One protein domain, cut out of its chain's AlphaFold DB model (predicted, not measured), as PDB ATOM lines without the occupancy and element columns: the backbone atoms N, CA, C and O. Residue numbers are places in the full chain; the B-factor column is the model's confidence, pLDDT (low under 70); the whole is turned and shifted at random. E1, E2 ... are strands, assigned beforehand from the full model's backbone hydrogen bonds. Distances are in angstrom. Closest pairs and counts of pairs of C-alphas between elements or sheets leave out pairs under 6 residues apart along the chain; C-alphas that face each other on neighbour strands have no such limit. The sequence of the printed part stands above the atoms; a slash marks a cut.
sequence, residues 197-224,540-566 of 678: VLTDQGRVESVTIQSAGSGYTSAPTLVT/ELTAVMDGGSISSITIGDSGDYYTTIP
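What this domain is: This is residues 197 to 224 and 540 to 566 of the 678 residues of an uncharacterized protein of Euryarchaeota archaeon (UniProt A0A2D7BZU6). The domain is an elongated frame of strands and long loops: a hairpin of E2 and E3 runs through it, E1 comes near E3, and the unnamed residues 212 to 224 go round the end where the hairpin turns and come back toward the start of E2. A turn at residues 199 to 203 and the last residues, 558 to 566, lie at the other end. The printed part has 55 residues, with no named helix and three named strands in the order E1, E2, E3; the class is all strand, though under half of the residues, 24, are in named elements. E2 and E3 make an antiparallel sheet of two strands. The whole is only just compact, close to loose, with a radius of gyration of the C-alphas of 12.1 A, and spans 35 by 19 by 13 A.

Where its parts are: E1 is residues 204 to 211, 18.5 A long, from C-alpha 204 at (174.728, 157.331, 208.713). E2 is residues 540 to 546, 20.2 A long. E3, residues 549 to 557, is 22.5 A long, bends by 56 degrees at residue 552 and ends at C-alpha 557 at (178.884, 159.458, 215.514).

How they stand to each other: E2 and E3 form a hairpin with a tight link, antiparallel at 155 degrees. N 542 and O 554, 2.9 A apart, and N 551 and O 544, 2.8 A, are within hydrogen-bond range. E1 pairs with no named strand; residues 197 to 198 pair antiparallel with residues 204 to 206 of E1. The closest C-alphas of E1 and E3 are those of Val 207 and Ile 553, 6.5 A apart. E1 and E2 are apart.

The domain as a whole: The C-alphas farthest apart, those of Asp 200 and Thr 217, are 35.9 A apart. Residues 225 to 539 are not printed; C-alphas 224 and 540 are 7.2 A apart across the cut. No printed residue is under 70 in pLDDT.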
ATOM      1  N   VAL A 197     174.223 158.620 203.382       96.69
ATOM      2  CA  VAL A 197     173.715 157.293 203.043       96.69
ATOM      3  C   VAL A 197     173.445 156.579 204.356       96.69
ATOM      4  O   VAL A 197     174.314 156.551 205.230       96.69
ATOM      5  N   LEU A 198     172.233 156.054 204.510       94.50
ATOM      6  CA  LEU A 198     171.829 155.344 205.715       94.50
ATOM      7  C   LEU A 198     172.028 153.840 205.554       94.50
ATOM      8  O   LEU A 198     171.790 153.295 204.478       94.50
ATOM      9  N   THR A 199     172.393 153.179 206.647       92.38
ATOM     10  CA  THR A 199     172.225 151.733 206.796       92.38
ATOM     11  C   THR A 199     170.742 151.380 206.934       92.38
ATOM     12  O   THR A 199     169.916 152.227 207.287       92.38
ATOM     13  N   ASP A 200     170.421 150.094 206.802       86.00
ATOM     14  CA  ASP A 200     169.098 149.543 207.142       86.00
ATOM     15  C   ASP A 200     168.757 149.676 208.648       86.00
ATOM     16  O   ASP A 200     167.668 149.326 209.080       86.00
ATOM     17  N   GLN A 201     169.676 150.166 209.490       87.06
ATOM     18  CA  GLN A 201     169.410 150.486 210.901       87.06
ATOM     19  C   GLN A 201     169.106 151.973 211.131       87.06
ATOM     20  O   GLN A 201     168.962 152.398 212.277       87.06
ATOM     21  N   GLY A 202     169.044 152.784 210.069       90.25
ATOM     22  CA  GLY A 202     168.803 154.220 210.199       90.25
ATOM     23  C   GLY A 202     169.992 154.963 210.807       90.25
ATOM     24  O   GLY A 202     169.803 155.923 211.548       90.25
ATOM     25  N   ARG A 203     171.213 154.505 210.507       93.31
ATOM     26  CA  ARG A 203     172.485 155.131 210.910       93.31
ATOM     27  C   ARG A 203     173.204 155.679 209.690       93.31
ATOM     28  O   ARG A 203     173.182 155.026 208.650       93.31
ATOM     29  N   VAL A 204     173.884 156.816 209.801       96.81
ATOM     30  CA  VAL A 204     174.728 157.331 208.713       96.81
ATOM     31  C   VAL A 204     175.938 156.413 208.524       96.81
ATOM     32  O   VAL A 204     176.778 156.280 209.412       96.81
ATOM     33  N   GLU A 205     176.016 155.772 207.357       97.00
ATOM     34  CA  GLU A 205     177.108 154.875 206.959       97.00
ATOM     35  C   GLU A 205     178.222 155.630 206.232       97.00
ATOM     36  O   GLU A 205     179.410 155.402 206.448       97.00
ATOM     37  N   SER A 206     177.829 156.532 205.336       97.62
ATOM     38  CA  SER A 206     178.741 157.346 204.541       97.62
ATOM     39  C   SER A 206     178.070 158.655 204.141       97.62
ATOM     40  O   SER A 206     176.856 158.816 204.269       97.62
ATOM     41  N   VAL A 207     178.855 159.611 203.650       98.38
ATOM     42  CA  VAL A 207     178.340 160.870 203.106       98.38
ATOM     43  C   VAL A 207     178.893 161.044 201.703       98.38
ATOM     44  O   VAL A 207     180.101 161.153 201.503       98.38
ATOM     45  N   THR A 208     177.998 161.069 200.720       97.94
ATOM     46  CA  THR A 208     178.358 161.345 199.332       97.94
ATOM     47  C   THR A 208     178.551 162.845 199.151       97.94
ATOM     48  O   THR A 208     177.633 163.629 199.390       97.94
ATOM     49  N   ILE A 209     179.733 163.240 198.684       97.69
ATOM     50  CA  ILE A 209     180.034 164.619 198.295       97.69
ATOM     51  C   ILE A 209     179.636 164.783 196.823       97.69
ATOM     52  O   ILE A 209     180.369 164.368 195.930       97.69
ATOM     53  N   GLN A 210     178.458 165.353 196.559       96.56
ATOM     54  CA  GLN A 210     178.029 165.674 195.189       96.56
ATOM     55  C   GLN A 210     178.668 166.972 194.688       96.56
ATOM     56  O   GLN A 210     178.998 167.096 193.512       96.56
ATOM     57  N   SER A 211     178.862 167.924 195.598       95.19
ATOM     58  CA  SER A 211     179.674 169.121 195.398       95.19
ATOM     59  C   SER A 211     180.496 169.345 196.658       95.19
ATOM     60  O   SER A 211     179.955 169.303 197.763       95.19
ATOM     61  N   ALA A 212     181.794 169.582 196.495       95.81
ATOM     62  CA  ALA A 212     182.725 169.816 197.597       95.81
ATOM     63  C   ALA A 212     182.614 171.227 198.200       95.81
ATOM     64  O   ALA A 212     183.228 171.501 199.234       95.81
ATOM     65  N   GLY A 213     181.854 172.119 197.552       96.12
ATOM     66  CA  GLY A 213     181.894 173.551 197.833       96.12
ATOM     67  C   GLY A 213     183.267 174.156 197.518       96.12
ATOM     68  O   GLY A 213     184.189 173.464 197.078       96.12
ATOM     69  N   SER A 214     183.414 175.456 197.737       95.62
ATOM     70  CA  SER A 214     184.670 176.172 197.486       95.62
ATOM     71  C   SER A 214     184.767 177.455 198.304       95.62
ATOM     72  O   SER A 214     183.757 178.063 198.637       95.62
ATOM     73  N   GLY A 215     185.987 177.894 198.613       94.94
ATOM     74  CA  GLY A 215     186.268 179.167 199.286       94.94
ATOM     75  C   GLY A 215     186.456 179.094 200.800       94.94
ATOM     76  O   GLY A 215     186.648 180.133 201.429       94.94
ATOM     77  N   TYR A 216     186.418 177.906 201.403       95.19
ATOM     78  CA  TYR A 216     186.580 177.744 202.849       95.19
ATOM     79  C   TYR A 216     188.052 177.858 203.266       95.19
ATOM     80  O   TYR A 216     188.915 177.159 202.745       95.19
ATOM     81  N   THR A 217     188.354 178.684 204.267       92.69
ATOM     82  CA  THR A 217     189.721 178.833 204.811       92.69
ATOM     83  C   THR A 217     190.032 177.866 205.956       92.69
ATOM     84  O   THR A 217     191.183 177.721 206.362       92.69
ATOM     85  N   SER A 218     189.009 177.205 206.492       93.25
ATOM     86  CA  SER A 218     189.087 176.166 207.521       93.25
ATOM     87  C   SER A 218     187.954 175.162 207.312       93.25
ATOM     88  O   SER A 218     186.993 175.468 206.608       93.25
ATOM     89  N   ALA A 219     188.042 173.981 207.927       95.00
ATOM     90  CA  ALA A 219     186.957 173.002 207.870       95.00
ATOM     91  C   ALA A 219     185.642 173.626 208.378       95.00
ATOM     92  O   ALA A 219     185.633 174.157 209.495       95.00
ATOM     93  N   PRO A 220     184.557 173.613 207.583       96.75
ATOM     94  CA  PRO A 220     183.291 174.176 208.019       96.75
ATOM     95  C   PRO A 220     182.586 173.265 209.024       96.75
ATOM     96  O   PRO A 220     182.768 172.044 209.024       96.75
ATOM     97  N   THR A 221     181.735 173.861 209.856       97.12
ATOM     98  CA  THR A 221     180.836 173.114 210.738       97.12
ATOM     99  C   THR A 221     179.733 172.459 209.914       97.12
ATOM    100  O   THR A 221     179.075 173.114 209.106       97.12
ATOM    101  N   LEU A 222     179.529 171.161 210.128       98.00
ATOM    102  CA  LEU A 222     178.470 170.387 209.496       98.00
ATOM    103  C   LEU A 222     177.372 170.152 210.525       98.00
ATOM    104  O   LEU A 222     177.628 169.559 211.570       98.00
ATOM    105  N   VAL A 223     176.157 170.603 210.232       97.12
ATOM    106  CA  VAL A 223     175.008 170.384 211.117       97.12
ATOM    107  C   VAL A 223     174.055 169.410 210.444       97.12
ATOM    108  O   VAL A 223     173.549 169.676 209.355       97.12
ATOM    109  N   THR A 224     173.828 168.264 211.080       97.00
ATOM    110  CA  THR A 224     172.876 167.256 210.611       97.00
ATOM    111  C   THR A 224     171.498 167.528 211.203       97.00
ATOM    112  O   THR A 224     171.356 167.876 212.379       97.00
ATOM    113  N   GLU A 540     177.180 163.026 214.025       97.62
ATOM    114  CA  GLU A 540     178.275 163.981 214.165       97.62
ATOM    115  C   GLU A 540     179.268 163.808 213.014       97.62
ATOM    116  O   GLU A 540     179.936 162.778 212.879       97.62
ATOM    117  N   LEU A 541     179.373 164.832 212.164       98.31
ATOM    118  CA  LEU A 541     180.185 164.809 210.949       98.31
ATOM    119  C   LEU A 541     181.297 165.857 211.022       98.31
ATOM    120  O   LEU A 541     181.063 167.000 211.408       98.31
ATOM    121  N   THR A 542     182.499 165.498 210.576       97.81
ATOM    122  CA  THR A 542     183.640 166.421 210.454       97.81
ATOM    123  C   THR A 542     184.111 166.480 209.003       97.81
ATOM    124  O   THR A 542     184.401 165.446 208.400       97.81
ATOM    125  N   ALA A 543     184.220 167.685 208.441       97.75
ATOM    126  CA  ALA A 543     184.808 167.894 207.121       97.75
ATOM    127  C   ALA A 543     186.342 167.845 207.172       97.75
ATOM    128  O   ALA A 543     186.973 168.455 208.034       97.75
ATOM    129  N   VAL A 544     186.945 167.180 206.192       96.19
ATOM    130  CA  VAL A 544     188.370 167.280 205.871       96.19
ATOM    131  C   VAL A 544     188.498 168.132 204.616       96.19
ATOM    132  O   VAL A 544     187.771 167.925 203.646       96.19
ATOM    133  N   MET A 545     189.411 169.098 204.642       93.38
ATOM    134  CA  MET A 545     189.592 170.077 203.572       93.38
ATOM    135  C   MET A 545     190.797 169.737 202.702       93.38
ATOM    136  O   MET A 545     191.808 169.247 203.203       93.38
ATOM    137  N   ASP A 546     190.712 170.065 201.418       90.50
ATOM    138  CA  ASP A 546     191.860 170.202 200.525       90.50
ATOM    139  C   ASP A 546     191.651 171.420 199.618       90.50
ATOM    140  O   ASP A 546     190.609 171.559 198.980       90.50
ATOM    141  N   GLY A 547     192.621 172.335 199.609       82.88
ATOM    142  CA  GLY A 547     192.621 173.498 198.719       82.88
ATOM    143  C   GLY A 547     191.325 174.317 198.694       82.88
ATOM    144  O   GLY A 547     190.886 174.677 197.612       82.88
ATOM    145  N   GLY A 548     190.703 174.593 199.848       90.81
ATOM    146  CA  GLY A 548     189.497 175.431 199.955       90.81
ATOM    147  C   GLY A 548     188.153 174.720 199.729       90.81
ATOM    148  O   GLY A 548     187.096 175.335 199.896       90.81
ATOM    149  N   SER A 549     188.188 173.421 199.426       94.94
ATOM    150  CA  SER A 549     187.026 172.555 199.198       94.94
ATOM    151  C   SER A 549     187.031 171.344 200.140       94.94
ATOM    152  O   SER A 549     188.080 170.934 200.640       94.94
ATOM    153  N   ILE A 550     185.865 170.743 200.394       97.12
ATOM    154  CA  ILE A 550     185.767 169.519 201.206       97.12
ATOM    155  C   ILE A 550     186.280 168.317 200.399       97.12
ATOM    156  O   ILE A 550     185.740 167.995 199.344       97.12
ATOM    157  N   SER A 551     187.288 167.613 200.912       96.19
ATOM    158  CA  SER A 551     187.880 166.431 200.271       96.19
ATOM    159  C   SER A 551     187.316 165.111 200.795       96.19
ATOM    160  O   SER A 551     187.167 164.156 200.034       96.19
ATOM    161  N   SER A 552     186.975 165.036 202.084       97.56
ATOM    162  CA  SER A 552     186.280 163.883 202.668       97.56
ATOM    163  C   SER A 552     185.481 164.275 203.912       97.56
ATOM    164  O   SER A 552     185.691 165.343 204.483       97.56
ATOM    165  N   ILE A 553     184.553 163.409 204.326       98.38
ATOM    166  CA  ILE A 553     183.783 163.547 205.565       98.38
ATOM    167  C   ILE A 553     184.135 162.379 206.480       98.38
ATOM    168  O   ILE A 553     184.096 161.225 206.055       98.38
ATOM    169  N   THR A 554     184.458 162.678 207.734       97.62
ATOM    170  CA  THR A 554     184.611 161.677 208.795       97.62
ATOM    171  C   THR A 554     183.349 161.656 209.648       97.62
ATOM    172  O   THR A 554     182.834 162.714 210.009       97.62
ATOM    173  N   ILE A 555     182.860 160.461 209.968       98.06
ATOM    174  CA  ILE A 555     181.718 160.247 210.862       98.06
ATOM    175  C   ILE A 555     182.283 159.981 212.260       98.06
ATOM    176  O   ILE A 555     182.994 158.995 212.451       98.06
ATOM    177  N   GLY A 556     182.034 160.892 213.202       96.94
ATOM    178  CA  GLY A 556     182.385 160.717 214.616       96.94
ATOM    179  C   GLY A 556     181.328 159.897 215.354       96.94
ATOM    180  O   GLY A 556     181.667 158.961 216.072       96.94
ATOM    181  N   ASP A 557     180.061 160.203 215.078       96.62
ATOM    182  CA  ASP A 557     178.884 159.458 215.514       96.62
ATOM    183  C   ASP A 557     177.944 159.300 214.311       96.62
ATOM    184  O   ASP A 557     177.694 160.259 213.574       96.62
ATOM    185  N   SER A 558     177.447 158.088 214.067       96.00
ATOM    186  CA  SER A 558     176.547 157.810 212.941       96.00
ATOM    187  C   SER A 558     175.117 158.315 213.159       96.00
ATOM    188  O   SER A 558     174.310 158.256 212.224       96.00
ATOM    189  N   GLY A 559     174.794 158.795 214.360       94.44
ATOM    190  CA  GLY A 559     173.435 159.022 214.822       94.44
ATOM    191  C   GLY A 559     172.633 157.724 214.873       94.44
ATOM    192  O   GLY A 559     173.111 156.655 214.482       94.44
ATOM    193  N   ASP A 560     171.384 157.824 215.317       90.56
ATOM    194  CA  ASP A 560     170.517 156.664 215.511       90.56
ATOM    195  C   ASP A 560     169.056 156.959 215.166       90.56
ATOM    196  O   ASP A 560     168.541 158.047 215.411       90.56
ATOM    197  N   TYR A 561     168.361 155.945 214.643       91.25
ATOM    198  CA  TYR A 561     166.914 155.955 214.379       91.25
ATOM    199  C   TYR A 561     166.431 156.904 213.270       91.25
ATOM    200  O   TYR A 561     165.245 157.251 213.224       91.25
ATOM    201  N   TYR A 562     167.288 157.271 212.313       92.31
ATOM    202  CA  TYR A 562     166.847 157.990 211.118       92.31
ATOM    203  C   TYR A 562     165.867 157.151 210.291       92.31
ATOM    204  O   TYR A 562     166.201 156.078 209.802       92.31
ATOM    205  N   THR A 563     164.656 157.665 210.070       91.25
ATOM    206  CA  THR A 563     163.658 157.033 209.182       91.25
ATOM    207  C   THR A 563     163.708 157.564 207.749       91.25
ATOM    208  O   THR A 563     163.073 157.016 206.851       91.25
ATOM    209  N   THR A 564     164.431 158.661 207.534       91.69
ATOM    210  CA  THR A 564     164.674 159.309 206.241       91.69
ATOM    211  C   THR A 564     166.080 159.889 206.241       91.69
ATOM    212  O   THR A 564     166.592 160.235 207.304       91.69
ATOM    213  N   ILE A 565     166.684 160.045 205.061       93.81
ATOM    214  CA  ILE A 565     168.027 160.623 204.921       93.81
ATOM    215  C   ILE A 565     168.062 162.023 205.568       93.81
ATOM    216  O   ILE A 565     167.260 162.875 205.169       93.81
ATOM    217  N   PRO A 566     168.955 162.280 206.544       95.94
ATOM    218  CA  PRO A 566     169.085 163.599 207.144       95.94
ATOM    219  C   PRO A 566     169.692 164.607 206.173       95.94
ATOM    220  O   PRO A 566     170.523 164.271 205.328       95.94
TER     221      PRO A 566